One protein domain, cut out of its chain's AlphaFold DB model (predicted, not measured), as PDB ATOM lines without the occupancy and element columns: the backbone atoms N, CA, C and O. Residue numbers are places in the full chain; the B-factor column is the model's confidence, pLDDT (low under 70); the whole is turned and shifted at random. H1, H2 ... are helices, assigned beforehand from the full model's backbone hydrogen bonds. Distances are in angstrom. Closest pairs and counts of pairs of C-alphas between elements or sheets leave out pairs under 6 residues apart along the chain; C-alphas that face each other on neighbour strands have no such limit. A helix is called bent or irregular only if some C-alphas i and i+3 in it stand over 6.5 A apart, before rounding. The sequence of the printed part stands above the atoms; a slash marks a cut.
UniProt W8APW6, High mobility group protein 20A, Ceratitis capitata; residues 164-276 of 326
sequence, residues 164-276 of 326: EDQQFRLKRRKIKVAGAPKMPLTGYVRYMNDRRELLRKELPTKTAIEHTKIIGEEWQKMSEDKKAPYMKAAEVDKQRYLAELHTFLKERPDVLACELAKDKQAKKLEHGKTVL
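What this domain is: This is residues 164 to 276 of the 326 residues of the protein "High mobility group protein 20A" of Ceratitis capitata (UniProt W8APW6). A long helix, H4, makes a bridge between two ends: at one end H2 and H3 cross each other beside its beginning, and at the other H5 turns off in a corner, with H1 packed on H5; residues 265 to 276 of H5 stick out as a free arm. A long link runs from H1 at the one end to H2 at the other. The printed part has 113 residues with five named helices, H1 to H5 in order, and no named strand: all helix. It is loose, with a radius of gyration of the C-alphas of 18.8 A and spans of 49 by 40 by 28 A.

How they stand to each other: H1, residues 164 to 172, touches H5, residues 253 to 276, about perpendicular at 85 degrees; the closest C-alphas, Leu 170 and Glu 259, are 7.1 A apart. H2, residues 187 to 202, touches H3, residues 208 to 221, at a steep tilt of 55 degrees, opposite ways, with the C-alphas of Met 192 and Ile 215 closest at 6.3 A. With residues 187 to 191 alone, H2 touches H4, residues 224 to 251; the C-alphas of Gly 187 and Tyr 230 are closest at 4.5 A. H4 and H5 only just touch, only at the corner, with 3 pairs of C-alphas within 8 A; the closest, Leu 249 and Leu 256, are 5.7 A apart. H1 and H3 are apart. Each O i to N i+4 pair is within hydrogen-bond range in H1, H2, H3 and H5, and 22 of 24 in H4.

Where its parts are: H1 begins at C-alpha 164, (-31.345, 25.014, 14.507). H2 is 22.6 A long, H3 20.0 A, H4 39.3 A and H5 35.4 A. H4 has a kink of 27 degrees near residue 231 and is only just irregular: C-alphas 226 and 229 are 6.7 A apart. H5 ends at C-alpha 276, (-10.961, 30.913, 35.437).

The domain as a whole: The farthest C-alphas, Glu 202 and Val 275, are 53.5 A apart. The printed part has no cut. The link from H1 to H2 is long, with 14 residues. The pLDDT is under 70 at residues 164, 168 and 271 to 276.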
ATOM      1  N   GLU A 164     -30.110  24.715  13.774       68.31
ATOM      2  CA  GLU A 164     -31.345  25.014  14.507       68.31
ATOM      3  C   GLU A 164     -31.061  25.689  15.860       68.31
ATOM      4  O   GLU A 164     -31.719  26.664  16.237       68.31
ATOM      5  N   ASP A 165     -30.005  25.246  16.542       70.19
ATOM      6  CA  ASP A 165     -29.502  25.855  17.775       70.19
ATOM      7  C   ASP A 165     -28.983  27.285  17.550       70.19
ATOM      8  O   ASP A 165     -29.189  28.179  18.382       70.19
ATOM      9  N   GLN A 166     -28.315  27.530  16.418       70.50
ATOM     10  CA  GLN A 166     -27.907  28.876  16.012       70.50
ATOM     11  C   GLN A 166     -29.139  29.744  15.745       70.50
ATOM     12  O   GLN A 166     -29.271  30.820  16.335       70.50
ATOM     13  N   GLN A 167     -30.094  29.239  14.966       71.38
ATOM     14  CA  GLN A 167     -31.339  29.926  14.638       71.38
ATOM     15  C   GLN A 167     -32.141  30.297  15.898       71.38
ATOM     16  O   GLN A 167     -32.612  31.428  16.031       71.38
ATOM     17  N   PHE A 168     -32.261  29.394  16.877       69.00
ATOM     18  CA  PHE A 168     -32.939  29.659  18.153       69.00
ATOM     19  C   PHE A 168     -32.286  30.797  18.954       69.00
ATOM     20  O   PHE A 168     -32.968  31.589  19.615       69.00
ATOM     21  N   ARG A 169     -30.958  30.919  18.888       73.81
ATOM     22  CA  ARG A 169     -30.207  31.958  19.604       73.81
ATOM     23  C   ARG A 169     -30.298  33.312  18.912       73.81
ATOM     24  O   ARG A 169     -30.458  34.315  19.608       73.81
ATOM     25  N   LEU A 170     -30.290  33.334  17.579       74.25
ATOM     26  CA  LEU A 170     -30.563  34.533  16.778       74.25
ATOM     27  C   LEU A 170     -31.968  35.079  17.074       74.25
ATOM     28  O   LEU A 170     -32.127  36.263  17.363       74.25
ATOM     29  N   LYS A 171     -32.972  34.194  17.148       75.56
ATOM     30  CA  LYS A 171     -34.370  34.530  17.485       75.56
ATOM     31  C   LYS A 171     -34.544  35.182  18.863       75.56
ATOM     32  O   LYS A 171     -35.514  35.903  19.085       75.56
ATOM     33  N   ARG A 172     -33.625  34.944  19.807       76.06
ATOM     34  CA  ARG A 172     -33.676  35.501  21.172       76.06
ATOM     35  C   ARG A 172     -32.944  36.828  21.339       76.06
ATOM     36  O   ARG A 172     -33.094  37.463  22.385       76.06
ATOM     37  N   ARG A 173     -32.145  37.246  20.359       80.50
ATOM     38  CA  ARG A 173     -31.375  38.487  20.438       80.50
ATOM     39  C   ARG A 173     -32.071  39.633  19.736       80.50
ATOM     40  O   ARG A 173     -32.770  39.465  18.744       80.50
ATOM     41  N   LYS A 174     -31.832  40.831  20.267       82.56
ATOM     42  CA  LYS A 174     -32.246  42.071  19.622       82.56
ATOM     43  C   LYS A 174     -31.235  42.429  18.542       82.56
ATOM     44  O   LYS A 174     -30.142  42.901  18.865       82.56
ATOM     45  N   ILE A 175     -31.615  42.250  17.284       85.81
ATOM     46  CA  ILE A 175     -30.819  42.717  16.150       85.81
ATOM     47  C   ILE A 175     -30.894  44.250  16.112       85.81
ATOM     48  O   ILE A 175     -31.970  44.838  16.044       85.81
ATOM     49  N   LYS A 176     -29.736  44.908  16.230       83.44
ATOM     50  CA  LYS A 176     -29.603  46.375  16.269       83.44
ATOM     51  C   LYS A 176     -29.243  46.928  14.886       83.44
ATOM     52  O   LYS A 176     -28.208  47.565  14.737       83.44
ATOM     53  N   VAL A 177     -30.057  46.624  13.880       86.31
ATOM     54  CA  VAL A 177     -29.874  47.113  12.504       86.31
ATOM     55  C   VAL A 177     -31.149  47.831  12.069       86.31
ATOM     56  O   VAL A 177     -32.244  47.447  12.483       86.31
ATOM     57  N   ALA A 178     -31.014  48.902  11.284       85.50
ATOM     58  CA  ALA A 178     -32.162  49.594  10.705       85.50
ATOM     59  C   ALA A 178     -32.970  48.621   9.827       85.50
ATOM     60  O   ALA A 178     -32.391  47.847   9.070       85.50
ATOM     61  N   GLY A 179     -34.296  48.627   9.966       85.62
ATOM     62  CA  GLY A 179     -35.182  47.689   9.264       85.62
ATOM     63  C   GLY A 179     -35.317  46.307   9.912       85.62
ATOM     64  O   GLY A 179     -36.135  45.517   9.455       85.62
ATOM     65  N   ALA A 180     -34.584  46.007  10.992       88.75
ATOM     66  CA  ALA A 180     -34.774  44.749  11.710       88.75
ATOM     67  C   ALA A 180     -36.152  44.711  12.408       88.75
ATOM     68  O   ALA A 180     -36.520  45.691  13.073       88.75
ATOM     69  N   PRO A 181     -36.888  43.584  12.332       91.44
ATOM     70  CA  PRO A 181     -38.153  43.413  13.039       91.44
ATOM     71  C   PRO A 181     -38.011  43.674  14.541       91.44
ATOM     72  O   PRO A 181     -37.005  43.337  15.175       91.44
ATOM     73  N   LYS A 182     -39.030  44.292  15.141       92.88
ATOM     74  CA  LYS A 182     -39.024  44.602  16.575       92.88
ATOM     75  C   LYS A 182     -39.374  43.357  17.381       92.88
ATOM     76  O   LYS A 182     -40.318  42.650  17.054       92.88
ATOM     77  N   MET A 183     -38.652  43.142  18.484       92.19
ATOM     78  CA  MET A 183     -38.926  42.023  19.389       92.19
ATOM     79  C   MET A 183     -40.391  42.012  19.858       92.19
ATOM     80  O   MET A 183     -40.912  43.075  20.221       92.19
ATOM     81  N   PRO A 184     -41.015  40.824  19.917       94.62
ATOM     82  CA  PRO A 184     -42.404  40.681  20.299       94.62
ATOM     83  C   PRO A 184     -42.565  40.975  21.790       94.62
ATOM     84  O   PRO A 184     -41.666  40.721  22.603       94.62
ATOM     85  N   LEU A 185     -43.720  41.518  22.162       95.00
ATOM     86  CA  LEU A 185     -44.030  41.804  23.560       95.00
ATOM     87  C   LEU A 185     -44.500  40.527  24.254       95.00
ATOM     88  O   LEU A 185     -45.392  39.831  23.769       95.00
ATOM     89  N   THR A 186     -43.949  40.260  25.439       96.44
ATOM     90  CA  THR A 186     -44.407  39.153  26.284       96.44
ATOM     91  C   THR A 186     -45.795  39.440  26.860       96.44
ATOM     92  O   THR A 186     -46.188  40.602  26.991       96.44
ATOM     93  N   GLY A 187     -46.523  38.393  27.264       96.75
ATOM     94  CA  GLY A 187     -47.877  38.546  27.813       96.75
ATOM     95  C   GLY A 187     -47.925  39.473  29.031       96.75
ATOM     96  O   GLY A 187     -48.790  40.336  29.119       96.75
ATOM     97  N   TYR A 188     -46.929  39.384  29.917       96.94
ATOM     98  CA  TYR A 188     -46.820  40.300  31.056       96.94
ATOM     99  C   TYR A 188     -46.584  41.755  30.628       96.94
ATOM    100  O   TYR A 188     -47.193  42.659  31.187       96.94
ATOM    101  N   VAL A 189     -45.716  42.003  29.640       96.56
ATOM    102  CA  VAL A 189     -45.440  43.374  29.174       96.56
ATOM    103  C   VAL A 189     -46.676  43.983  28.514       96.56
ATOM    104  O   VAL A 189     -46.932  45.168  28.701       96.56
ATOM    105  N   ARG A 190     -47.470  43.178  27.798       96.44
ATOM    106  CA  ARG A 190     -48.769  43.603  27.251       96.44
ATOM    107  C   ARG A 190     -49.704  44.060  28.366       96.44
ATOM    108  O   ARG A 190     -50.100  45.217  28.381       96.44
ATOM    109  N   TYR A 191     -49.920  43.196  29.357       97.19
ATOM    110  CA  TYR A 191     -50.720  43.530  30.534       97.19
ATOM    111  C   TYR A 191     -50.217  44.781  31.264       97.19
ATOM    112  O   TYR A 191     -50.998  45.649  31.640       97.19
ATOM    113  N   MET A 192     -48.900  44.897  31.455       96.81
ATOM    114  CA  MET A 192     -48.297  46.041  32.130       96.81
ATOM    115  C   MET A 192     -48.575  47.349  31.389       96.81
ATOM    116  O   MET A 192     -48.856  48.349  32.041       96.81
ATOM    117  N   ASN A 193     -48.508  47.360  30.056       96.12
ATOM    118  CA  ASN A 193     -48.783  48.562  29.273       96.12
ATOM    119  C   ASN A 193     -50.232  49.027  29.463       96.12
ATOM    120  O   ASN A 193     -50.447  50.189  29.811       96.12
ATOM    121  N   ASP A 194     -51.186  48.104  29.332       95.19
ATOM    122  CA  ASP A 194     -52.615  48.394  29.470       95.19
ATOM    123  C   ASP A 194     -52.934  48.850  30.903       95.19
ATOM    124  O   ASP A 194     -53.548  49.895  31.136       95.19
ATOM    125  N   ARG A 195     -52.425  48.118  31.901       95.88
ATOM    126  CA  ARG A 195     -52.696  48.408  33.312       95.88
ATOM    127  C   ARG A 195     -52.017  49.682  33.799       95.88
ATOM    128  O   ARG A 195     -52.592  50.405  34.609       95.88
ATOM    129  N   ARG A 196     -50.820  50.003  33.302       95.56
ATOM    130  CA  ARG A 196     -50.112  51.242  33.660       95.56
ATOM    131  C   ARG A 196     -50.858  52.479  33.183       95.56
ATOM    132  O   ARG A 196     -50.805  53.503  33.859       95.56
ATOM    133  N   GLU A 197     -51.538  52.412  32.041       94.69
ATOM    134  CA  GLU A 197     -52.375  53.521  31.589       94.69
ATOM    135  C   GLU A 197     -53.598  53.711  32.492       94.69
ATOM    136  O   GLU A 197     -53.893  54.843  32.873       94.69
ATOM    137  N   LEU A 198     -54.251  52.618  32.896       95.12
ATOM    138  CA  LEU A 198     -55.369  52.659  33.843       95.12
ATOM    139  C   LEU A 198     -54.942  53.242  35.196       95.12
ATOM    140  O   LEU A 198     -55.565  54.182  35.681       95.12
ATOM    141  N   LEU A 199     -53.819  52.785  35.760       95.25
ATOM    142  CA  LEU A 199     -53.313  53.297  37.039       95.25
ATOM    143  C   LEU A 199     -52.886  54.766  36.978       95.25
ATOM    144  O   LEU A 199     -52.978  55.464  37.983       95.25
ATOM    145  N   ARG A 200     -52.454  55.264  35.814       94.44
ATOM    146  CA  ARG A 200     -52.173  56.696  35.633       94.44
ATOM    147  C   ARG A 200     -53.446  57.542  35.729       94.44
ATOM    148  O   ARG A 200     -53.363  58.685  36.165       94.44
ATOM    149  N   LYS A 201     -54.592  56.990  35.317       95.00
ATOM    150  CA  LYS A 201     -55.908  57.644  35.378       95.00
ATOM    151  C   LYS A 201     -56.534  57.517  36.771       95.00
ATOM    152  O   LYS A 201     -57.033  58.503  37.294       95.00
ATOM    153  N   GLU A 202     -56.468  56.333  37.378       94.56
ATOM    154  CA  GLU A 202     -57.042  56.048  38.705       94.56
ATOM    155  C   GLU A 202     -56.222  56.662  39.850       94.56
ATOM    156  O   GLU A 202     -56.777  57.205  40.801       94.56
ATOM    157  N   LEU A 203     -54.890  56.581  39.765       92.38
ATOM    158  CA  LEU A 203     -53.955  57.001  40.810       92.38
ATOM    159  C   LEU A 203     -52.887  57.952  40.241       92.38
ATOM    160  O   LEU A 203     -51.701  57.596  40.202       92.38
ATOM    161  N   PRO A 204     -53.268  59.175  39.822       92.31
ATOM    162  CA  PRO A 204     -52.339  60.130  39.218       92.31
ATOM    163  C   PRO A 204     -51.281  60.654  40.202       92.31
ATOM    164  O   PRO A 204     -50.232  61.131  39.782       92.31
ATOM    165  N   THR A 205     -51.530  60.553  41.510       93.94
ATOM    166  CA  THR A 205     -50.603  60.975  42.576       93.94
ATOM    167  C   THR A 205     -49.455  59.994  42.799       93.94
ATOM    168  O   THR A 205     -48.440  60.352  43.395       93.94
ATOM    169  N   LYS A 206     -49.614  58.747  42.346       93.06
ATOM    170  CA  LYS A 206     -48.623  57.687  42.514       93.06
ATOM    171  C   LYS A 206     -47.558  57.762  41.430       93.06
ATOM    172  O   LYS A 206     -47.820  58.075  40.271       93.06
ATOM    173  N   THR A 207     -46.331  57.445  41.816       96.06
ATOM    174  CA  THR A 207     -45.186  57.443  40.908       96.06
ATOM    175  C   THR A 207     -45.232  56.237  39.965       96.06
ATOM    176  O   THR A 207     -45.776  55.179  40.286       96.06
ATOM    177  N   ALA A 208     -44.576  56.343  38.805       93.81
ATOM    178  CA  ALA A 208     -44.496  55.238  37.845       93.81
ATOM    179  C   ALA A 208     -43.856  53.959  38.429       93.81
ATOM    180  O   ALA A 208     -44.161  52.848  37.985       93.81
ATOM    181  N   ILE A 209     -42.966  54.110  39.417       95.69
ATOM    182  CA  ILE A 209     -42.330  52.991  40.122       95.69
ATOM    183  C   ILE A 209     -43.369  52.264  40.986       95.69
ATOM    184  O   ILE A 209     -43.461  51.038  40.920       95.69
ATOM    185  N   GLU A 210     -44.199  53.002  41.729       96.25
ATOM    186  CA  GLU A 210     -45.302  52.428  42.512       96.25
ATOM    187  C   GLU A 210     -46.330  51.734  41.612       96.25
ATOM    188  O   GLU A 210     -46.731  50.612  41.914       96.25
ATOM    189  N   HIS A 211     -46.695  52.331  40.469       95.88
ATOM    190  CA  HIS A 211     -47.577  51.673  39.492       95.88
ATOM    191  C   HIS A 211     -46.998  50.337  39.023       95.88
ATOM    192  O   HIS A 211     -47.702  49.333  38.994       95.88
ATOM    193  N   THR A 212     -45.702  50.295  38.701       96.12
ATOM    194  CA  THR A 212     -45.038  49.059  38.256       96.12
ATOM    195  C   THR A 212     -45.057  47.985  39.346       96.12
ATOM    196  O   THR A 212     -45.257  46.808  39.042       96.12
ATOM    197  N   LYS A 213     -44.898  48.380  40.617       96.81
ATOM    198  CA  LYS A 213     -45.001  47.468  41.762       96.81
ATOM    199  C   LYS A 213     -46.411  46.882  41.891       96.81
ATOM    200  O   LYS A 213     -46.546  45.664  41.952       96.81
ATOM    201  N   ILE A 214     -47.442  47.729  41.847       96.25
ATOM    202  CA  ILE A 214     -48.854  47.312  41.916       96.25
ATOM    203  C   ILE A 214     -49.183  46.322  40.790       96.25
ATOM    204  O   ILE A 214     -49.735  45.255  41.047       96.25
ATOM    205  N   ILE A 215     -48.775  46.625  39.554       97.44
ATOM    206  CA  ILE A 215     -48.989  45.758  38.383       97.44
ATOM    207  C   ILE A 215     -48.312  44.399  38.560       97.44
ATOM    208  O   ILE A 215     -48.894  43.370  38.222       97.44
ATOM    209  N   GLY A 216     -47.076  44.384  39.069       96.94
ATOM    210  CA  GLY A 216     -46.336  43.147  39.301       96.94
ATOM    211  C   GLY A 216     -47.027  42.245  40.323       96.94
ATOM    212  O   GLY A 216     -47.153  41.040  40.099       96.94
ATOM    213  N   GLU A 217     -47.520  42.830  41.416       97.31
ATOM    214  CA  GLU A 217     -48.282  42.114  42.442       97.31
ATOM    215  C   GLU A 217     -49.625  41.599  41.906       97.31
ATOM    216  O   GLU A 217     -49.979  40.440  42.133       97.31
ATOM    217  N   GLU A 218     -50.355  42.426  41.157       96.69
ATOM    218  CA  GLU A 218     -51.630  42.060  40.536       96.69
ATOM    219  C   GLU A 218     -51.445  40.920  39.532       96.69
ATOM    220  O   GLU A 218     -52.153  39.917  39.593       96.69
ATOM    221  N   TRP A 219     -50.423  41.002  38.677       97.31
ATOM    222  CA  TRP A 219     -50.099  39.941  37.730       97.31
ATOM    223  C   TRP A 219     -49.783  38.618  38.424       97.31
ATOM    224  O   TRP A 219     -50.221  37.567  37.963       97.31
ATOM    225  N   GLN A 220     -49.046  38.625  39.537       96.62
ATOM    226  CA  GLN A 220     -48.784  37.384  40.270       96.62
ATOM    227  C   GLN A 220     -50.060  36.789  40.874       96.62
ATOM    228  O   GLN A 220     -50.228  35.573  40.812       96.62
ATOM    229  N   LYS A 221     -50.973  37.631  41.372       96.75
ATOM    230  CA  LYS A 221     -52.250  37.219  41.978       96.75
ATOM    231  C   LYS A 221     -53.332  36.823  40.965       96.75
ATOM    232  O   LYS A 221     -54.266  36.120  41.330       96.75
ATOM    233  N   MET A 222     -53.241  37.266  39.709       95.12
ATOM    234  CA  MET A 222     -54.228  36.919  38.680       95.12
ATOM    235  C   MET A 222     -54.227  35.419  38.346       95.12
ATOM    236  O   MET A 222     -53.166  34.797  38.245       95.12
ATOM    237  N   SER A 223     -55.418  34.865  38.098       97.25
ATOM    238  CA  SER A 223     -55.592  33.495  37.609       97.25
ATOM    239  C   SER A 223     -55.059  33.322  36.185       97.25
ATOM    240  O   SER A 223     -54.887  34.288  35.433       97.25
ATOM    241  N   GLU A 224     -54.794  32.075  35.807       95.44
ATOM    242  CA  GLU A 224     -54.310  31.731  34.468       95.44
ATOM    243  C   GLU A 224     -55.317  32.104  33.378       95.44
ATOM    244  O   GLU A 224     -54.896  32.590  32.333       95.44
ATOM    245  N   ASP A 225     -56.622  32.038  33.650       96.12
ATOM    246  CA  ASP A 225     -57.669  32.434  32.696       96.12
ATOM    247  C   ASP A 225     -57.590  33.914  32.319       96.12
ATOM    248  O   ASP A 225     -57.722  34.281  31.152       96.12
ATOM    249  N   LYS A 226     -57.303  34.784  33.297       95.44
ATOM    250  CA  LYS A 226     -57.117  36.222  33.051       95.44
ATOM    251  C   LYS A 226     -55.793  36.517  32.349       95.44
ATOM    252  O   LYS A 226     -55.690  37.492  31.609       95.44
ATOM    253  N   LYS A 227     -54.780  35.669  32.549       96.69
ATOM    254  CA  LYS A 227     -53.477  35.755  31.868       96.69
ATOM    255  C   LYS A 227     -53.529  35.193  30.445       96.69
ATOM    256  O   LYS A 227     -52.776  35.656  29.586       96.69
ATOM    257  N   ALA A 228     -54.403  34.223  30.190       97.12
ATOM    258  CA  ALA A 228     -54.541  33.505  28.931       97.12
ATOM    259  C   ALA A 228     -54.694  34.412  27.700       97.12
ATOM    260  O   ALA A 228     -53.957  34.182  26.740       97.12
ATOM    261  N   PRO A 229     -55.554  35.454  27.674       97.06
ATOM    262  CA  PRO A 229     -55.655  36.331  26.507       97.06
ATOM    263  C   PRO A 229     -54.329  37.039  26.193       97.06
ATOM    264  O   PRO A 229     -53.901  37.063  25.040       97.06
ATOM    265  N   TYR A 230     -53.618  37.527  27.214       97.50
ATOM    266  CA  TYR A 230     -52.318  38.180  27.031       97.50
ATOM    267  C   TYR A 230     -51.234  37.205  26.572       97.50
ATOM    268  O   TYR A 230     -50.373  37.569  25.770       97.50
ATOM    269  N   MET A 231     -51.270  35.962  27.058       96.81
ATOM    270  CA  MET A 231     -50.342  34.910  26.639       96.81
ATOM    271  C   MET A 231     -50.594  34.460  25.202       96.81
ATOM    272  O   MET A 231     -49.643  34.363  24.432       96.81
ATOM    273  N   LYS A 232     -51.859  34.271  24.810       97.56
ATOM    274  CA  LYS A 232     -52.243  33.961  23.426       97.56
ATOM    275  C   LYS A 232     -51.803  35.075  22.476       97.56
ATOM    276  O   LYS A 232     -51.128  34.800  21.489       97.56
ATOM    277  N   ALA A 233     -52.089  36.335  22.815       96.56
ATOM    278  CA  ALA A 233     -51.659  37.481  22.014       96.56
ATOM    279  C   ALA A 233     -50.127  37.584  21.899       96.56
ATOM    280  O   ALA A 233     -49.604  37.940  20.843       96.56
ATOM    281  N   ALA A 234     -49.394  37.261  22.967       96.75
ATOM    282  CA  ALA A 234     -47.934  37.235  22.941       96.75
ATOM    283  C   ALA A 234     -47.372  36.103  22.072       96.75
ATOM    284  O   ALA A 234     -46.359  36.306  21.407       96.75
ATOM    285  N   GLU A 235     -48.011  34.932  22.051       96.38
ATOM    286  CA  GLU A 235     -47.567  33.822  21.205       96.38
ATOM    287  C   GLU A 235     -47.816  34.112  19.719       96.38
ATOM    288  O   GLU A 235     -46.923  33.889  18.906       96.38
ATOM    289  N   VAL A 236     -48.960  34.710  19.372       96.75
ATOM    290  CA  VAL A 236     -49.241  35.162  17.996       96.75
ATOM    291  C   VAL A 236     -48.208  36.198  17.538       96.75
ATOM    292  O   VAL A 236     -47.619  36.078  16.466       96.75
ATOM    293  N   ASP A 237     -47.918  37.196  18.374       96.06
ATOM    294  CA  ASP A 237     -46.923  38.229  18.065       96.06
ATOM    295  C   ASP A 237     -45.505  37.657  17.947       96.06
ATOM    296  O   ASP A 237     -44.713  38.089  17.108       96.06
ATOM    297  N   LYS A 238     -45.192  36.643  18.757       94.50
ATOM    298  CA  LYS A 238     -43.944  35.895  18.653       94.50
ATOM    299  C   LYS A 238     -43.854  35.156  17.325       94.50
ATOM    300  O   LYS A 238     -42.811  35.237  16.690       94.50
ATOM    301  N   GLN A 239     -44.914  34.490  16.877       95.12
ATOM    302  CA  GLN A 239     -44.935  33.832  15.569       95.12
ATOM    303  C   GLN A 239     -44.741  34.836  14.426       95.12
ATOM    304  O   GLN A 239     -43.882  34.609  13.575       95.12
ATOM    305  N   ARG A 240     -45.434  35.986  14.467       95.94
ATOM    306  CA  ARG A 240     -45.244  37.078  13.497       95.94
ATOM    307  C   ARG A 240     -43.782  37.521  13.435       95.94
ATOM    308  O   ARG A 240     -43.177  37.506  12.369       95.94
ATOM    309  N   TYR A 241     -43.194  37.843  14.589       94.62
ATOM    310  CA  TYR A 241     -41.795  38.263  14.670       94.62
ATOM    311  C   TYR A 241     -40.837  37.211  14.110       94.62
ATOM    312  O   TYR A 241     -39.869  37.557  13.446       94.62
ATOM    313  N   LEU A 242     -41.077  35.926  14.381       91.88
ATOM    314  CA  LEU A 242     -40.216  34.854  13.885       91.88
ATOM    315  C   LEU A 242     -40.261  34.739  12.358       91.88
ATOM    316  O   LEU A 242     -39.212  34.518  11.754       91.88
ATOM    317  N   ALA A 243     -41.437  34.906  11.752       92.88
ATOM    318  CA  ALA A 243     -41.593  34.924  10.301       92.88
ATOM    319  C   ALA A 243     -40.898  36.147   9.681       92.88
ATOM    320  O   ALA A 243     -40.059  35.993   8.796       92.88
ATOM    321  N   GLU A 244     -41.158  37.346  10.212       94.12
ATOM    322  CA  GLU A 244     -40.519  38.593   9.767       94.12
ATOM    323  C   GLU A 244     -38.993  38.525   9.901       94.12
ATOM    324  O   GLU A 244     -38.260  38.910   8.991       94.12
ATOM    325  N   LEU A 245     -38.496  38.003  11.026       91.44
ATOM    326  CA  LEU A 245     -37.068  37.859  11.285       91.44
ATOM    327  C   LEU A 245     -36.416  36.884  10.309       91.44
ATOM    328  O   LEU A 245     -35.301  37.130   9.854       91.44
ATOM    329  N   HIS A 246     -37.090  35.777   9.996       89.62
ATOM    330  CA  HIS A 246     -36.588  34.801   9.039       89.62
ATOM    331  C   HIS A 246     -36.439  35.417   7.643       89.62
ATOM    332  O   HIS A 246     -35.374  35.300   7.038       89.62
ATOM    333  N   THR A 247     -37.466  36.123   7.167       91.88
ATOM    334  CA  THR A 247     -37.424  36.829   5.879       91.88
ATOM    335  C   THR A 247     -36.337  37.903   5.873       91.88
ATOM    336  O   THR A 247     -35.491  37.912   4.984       91.88
ATOM    337  N   PHE A 248     -36.267  38.725   6.923       91.25
ATOM    338  CA  PHE A 248     -35.255  39.775   7.056       91.25
ATOM    339  C   PHE A 248     -33.821  39.226   7.016       91.25
ATOM    340  O   PHE A 248     -32.964  39.774   6.329       91.25
ATOM    341  N   LEU A 249     -33.542  38.126   7.723       88.88
ATOM    342  CA  LEU A 249     -32.215  37.499   7.718       88.88
ATOM    343  C   LEU A 249     -31.870  36.851   6.373       88.88
ATOM    344  O   LEU A 249     -30.700  36.835   5.997       88.88
ATOM    345  N   LYS A 250     -32.869  36.335   5.647       88.69
ATOM    346  CA  LYS A 250     -32.689  35.786   4.297       88.69
ATOM    347  C   LYS A 250     -32.341  36.883   3.287       88.69
ATOM    348  O   LYS A 250     -31.480  36.675   2.439       88.69
ATOM    349  N   GLU A 251     -32.978  38.045   3.395       90.50
ATOM    350  CA  GLU A 251     -32.728  39.206   2.530       90.50
ATOM    351  C   GLU A 251     -31.434  39.952   2.887       90.50
ATOM    352  O   GLU A 251     -30.826  40.598   2.032       90.50
ATOM    353  N   ARG A 252     -30.993  39.863   4.148       90.19
ATOM    354  CA  ARG A 252     -29.803  40.544   4.680       90.19
ATOM    355  C   ARG A 252     -28.761  39.545   5.198       90.19
ATOM    356  O   ARG A 252     -28.558  39.431   6.415       90.19
ATOM    357  N   PRO A 253     -28.048  38.840   4.297       87.31
ATOM    358  CA  PRO A 253     -27.011  37.885   4.690       87.31
ATOM    359  C   PRO A 253     -25.825  38.559   5.401       87.31
ATOM    360  O   PRO A 253     -25.163  37.934   6.230       87.31
ATOM    361  N   ASP A 254     -25.584  39.847   5.137       89.31
ATOM    362  CA  ASP A 254     -24.608  40.679   5.846       89.31
ATOM    363  C   ASP A 254     -24.927  40.775   7.347       89.31
ATOM    364  O   ASP A 254     -24.062  40.575   8.203       89.31
ATOM    365  N   VAL A 255     -26.201  41.004   7.676       87.50
ATOM    366  CA  VAL A 255     -26.677  41.088   9.060       87.50
ATOM    367  C   VAL A 255     -26.613  39.723   9.740       87.50
ATOM    368  O   VAL A 255     -26.201  39.641  10.902       87.50
ATOM    369  N   LEU A 256     -26.956  38.652   9.019       85.38
ATOM    370  CA  LEU A 256     -26.847  37.281   9.512       85.38
ATOM    371  C   LEU A 256     -25.400  36.933   9.890       85.38
ATOM    372  O   LEU A 256     -25.149  36.471  11.005       85.38
ATOM    373  N   ALA A 257     -24.436  37.217   9.011       85.38
ATOM    374  CA  ALA A 257     -23.020  36.962   9.268       85.38
ATOM    375  C   ALA A 257     -22.508  37.744  10.492       85.38
ATOM    376  O   ALA A 257     -21.840  37.176  11.364       85.38
ATOM    377  N   CYS A 258     -22.868  39.026  10.607       87.12
ATOM    378  CA  CYS A 258     -22.534  39.832  11.778       87.12
ATOM    379  C   CYS A 258     -23.143  39.273  13.073       87.12
ATOM    380  O   CYS A 258     -22.478  39.273  14.113       87.12
ATOM    381  N   GLU A 259     -24.390  38.803  13.052       87.12
ATOM    382  CA  GLU A 259     -25.048  38.270  14.247       87.12
ATOM    383  C   GLU A 259     -24.473  36.901  14.662       87.12
ATOM    384  O   GLU A 259     -24.249  36.664  15.854       87.12
ATOM    385  N   LEU A 260     -24.107  36.047  13.700       85.69
ATOM    386  CA  LEU A 260     -23.371  34.802  13.952       85.69
ATOM    387  C   LEU A 260     -21.976  35.064  14.539       85.69
ATOM    388  O   LEU A 260     -21.544  34.365  15.459       85.69
ATOM    389  N   ALA A 261     -21.269  36.093  14.063       86.88
ATOM    390  CA  ALA A 261     -19.971  36.483  14.615       86.88
ATOM    391  C   ALA A 261     -20.087  36.940  16.081       86.88
ATOM    392  O   ALA A 261     -19.317  36.489  16.938       86.88
ATOM    393  N   LYS A 262     -21.097  37.762  16.401       86.25
ATOM    394  CA  LYS A 262     -21.406  38.157  17.788       86.25
ATOM    395  C   LYS A 262     -21.759  36.951  18.655       86.25
ATOM    396  O   LYS A 262     -21.378  36.890  19.825       86.25
ATOM    397  N   ASP A 263     -22.453  35.965  18.093       84.69
ATOM    398  CA  ASP A 263     -22.810  34.747  18.811       84.69
ATOM    399  C   ASP A 263     -21.608  33.878  19.193       84.69
ATOM    400  O   ASP A 263     -21.526  33.398  20.331       84.69
ATOM    401  N   LYS A 264     -20.646  33.742  18.275       84.75
ATOM    402  CA  LYS A 264     -19.362  33.074  18.525       84.75
ATOM    403  C   LYS A 264     -18.549  33.811  19.591       84.75
ATOM    404  O   LYS A 264     -18.001  33.175  20.493       84.75
ATOM    405  N   GLN A 265     -18.526  35.146  19.552       82.00
ATOM    406  CA  GLN A 265     -17.847  35.957  20.569       82.00
ATOM    407  C   GLN A 265     -18.461  35.758  21.963       82.00
ATOM    408  O   GLN A 265     -17.726  35.564  22.932       82.00
ATOM    409  N   ALA A 266     -19.794  35.726  22.070       83.19
ATOM    410  CA  ALA A 266     -20.478  35.457  23.334       83.19
ATOM    411  C   ALA A 266     -20.132  34.068  23.903       83.19
ATOM    412  O   ALA A 266     -19.900  33.936  25.102       83.19
ATOM    413  N   LYS A 267     -20.018  33.039  23.046       79.31
ATOM    414  CA  LYS A 267     -19.567  31.697  23.460       79.31
ATOM    415  C   LYS A 267     -18.135  31.698  23.999       79.31
ATOM    416  O   LYS A 267     -17.880  31.060  25.017       79.31
ATOM    417  N   LYS A 268     -17.217  32.429  23.355       80.06
ATOM    418  CA  LYS A 268     -15.818  32.537  23.802       80.06
ATOM    419  C   LYS A 268     -15.708  33.185  25.187       80.06
ATOM    420  O   LYS A 268     -14.921  32.729  26.011       80.06
ATOM    421  N   LEU A 269     -16.515  34.213  25.456       75.12
ATOM    422  CA  LEU A 269     -16.549  34.891  26.756       75.12
ATOM    423  C   LEU A 269     -17.141  34.007  27.867       75.12
ATOM    424  O   LEU A 269     -16.608  33.994  28.975       75.12
ATOM    425  N   GLU A 270     -18.185  33.228  27.572       72.00
ATOM    426  CA  GLU A 270     -18.758  32.271  28.532       72.00
ATOM    427  C   GLU A 270     -17.775  31.133  28.866       72.00
ATOM    428  O   GLU A 270     -17.565  30.836  30.042       72.00
ATOM    429  N   HIS A 271     -17.098  30.555  27.865       68.75
ATOM    430  CA  HIS A 271     -16.076  29.518  28.086       68.75
ATOM    431  C   HIS A 271     -14.829  30.040  28.823       68.75
ATOM    432  O   HIS A 271     -14.232  29.321  29.619       68.75
ATOM    433  N   GLY A 272     -14.434  31.301  28.619       63.38
ATOM    434  CA  GLY A 272     -13.331  31.904  29.380       63.38
ATOM    435  C   GLY A 272     -13.643  32.060  30.876       63.38
ATOM    436  O   GLY A 272     -12.746  31.983  31.715       63.38
ATOM    437  N   LYS A 273     -14.921  32.230  31.233       60.00
ATOM    438  CA  LYS A 273     -15.370  32.426  32.619       60.00
ATOM    439  C   LYS A 273     -15.436  31.120  33.420       60.00
ATOM    440  O   LYS A 273     -15.263  31.151  34.636       60.00
ATOM    441  N   THR A 274     -15.657  29.981  32.761       57.69
ATOM    442  CA  THR A 274     -15.634  28.655  33.406       57.69
ATOM    443  C   THR A 274     -14.208  28.197  33.707       57.69
ATOM    444  O   THR A 274     -13.955  27.711  34.805       57.69
ATOM    445  N   VAL A 275     -13.258  28.454  32.801       58.81
ATOM    446  CA  VAL A 275     -11.840  28.075  32.972       58.81
ATOM    447  C   VAL A 275     -11.165  28.841  34.121       58.81
ATOM    448  O   VAL A 275     -10.386  28.269  34.882       58.81
ATOM    449  N   LEU A 276     -11.500  30.120  34.321       56.03
ATOM    450  CA  LEU A 276     -10.961  30.913  35.437       56.03
ATOM    451  C   LEU A 276     -11.510  30.494  36.811       56.03
ATOM    452  O   LEU A 276     -10.862  30.753  37.821       56.03
TER     453      LEU A 276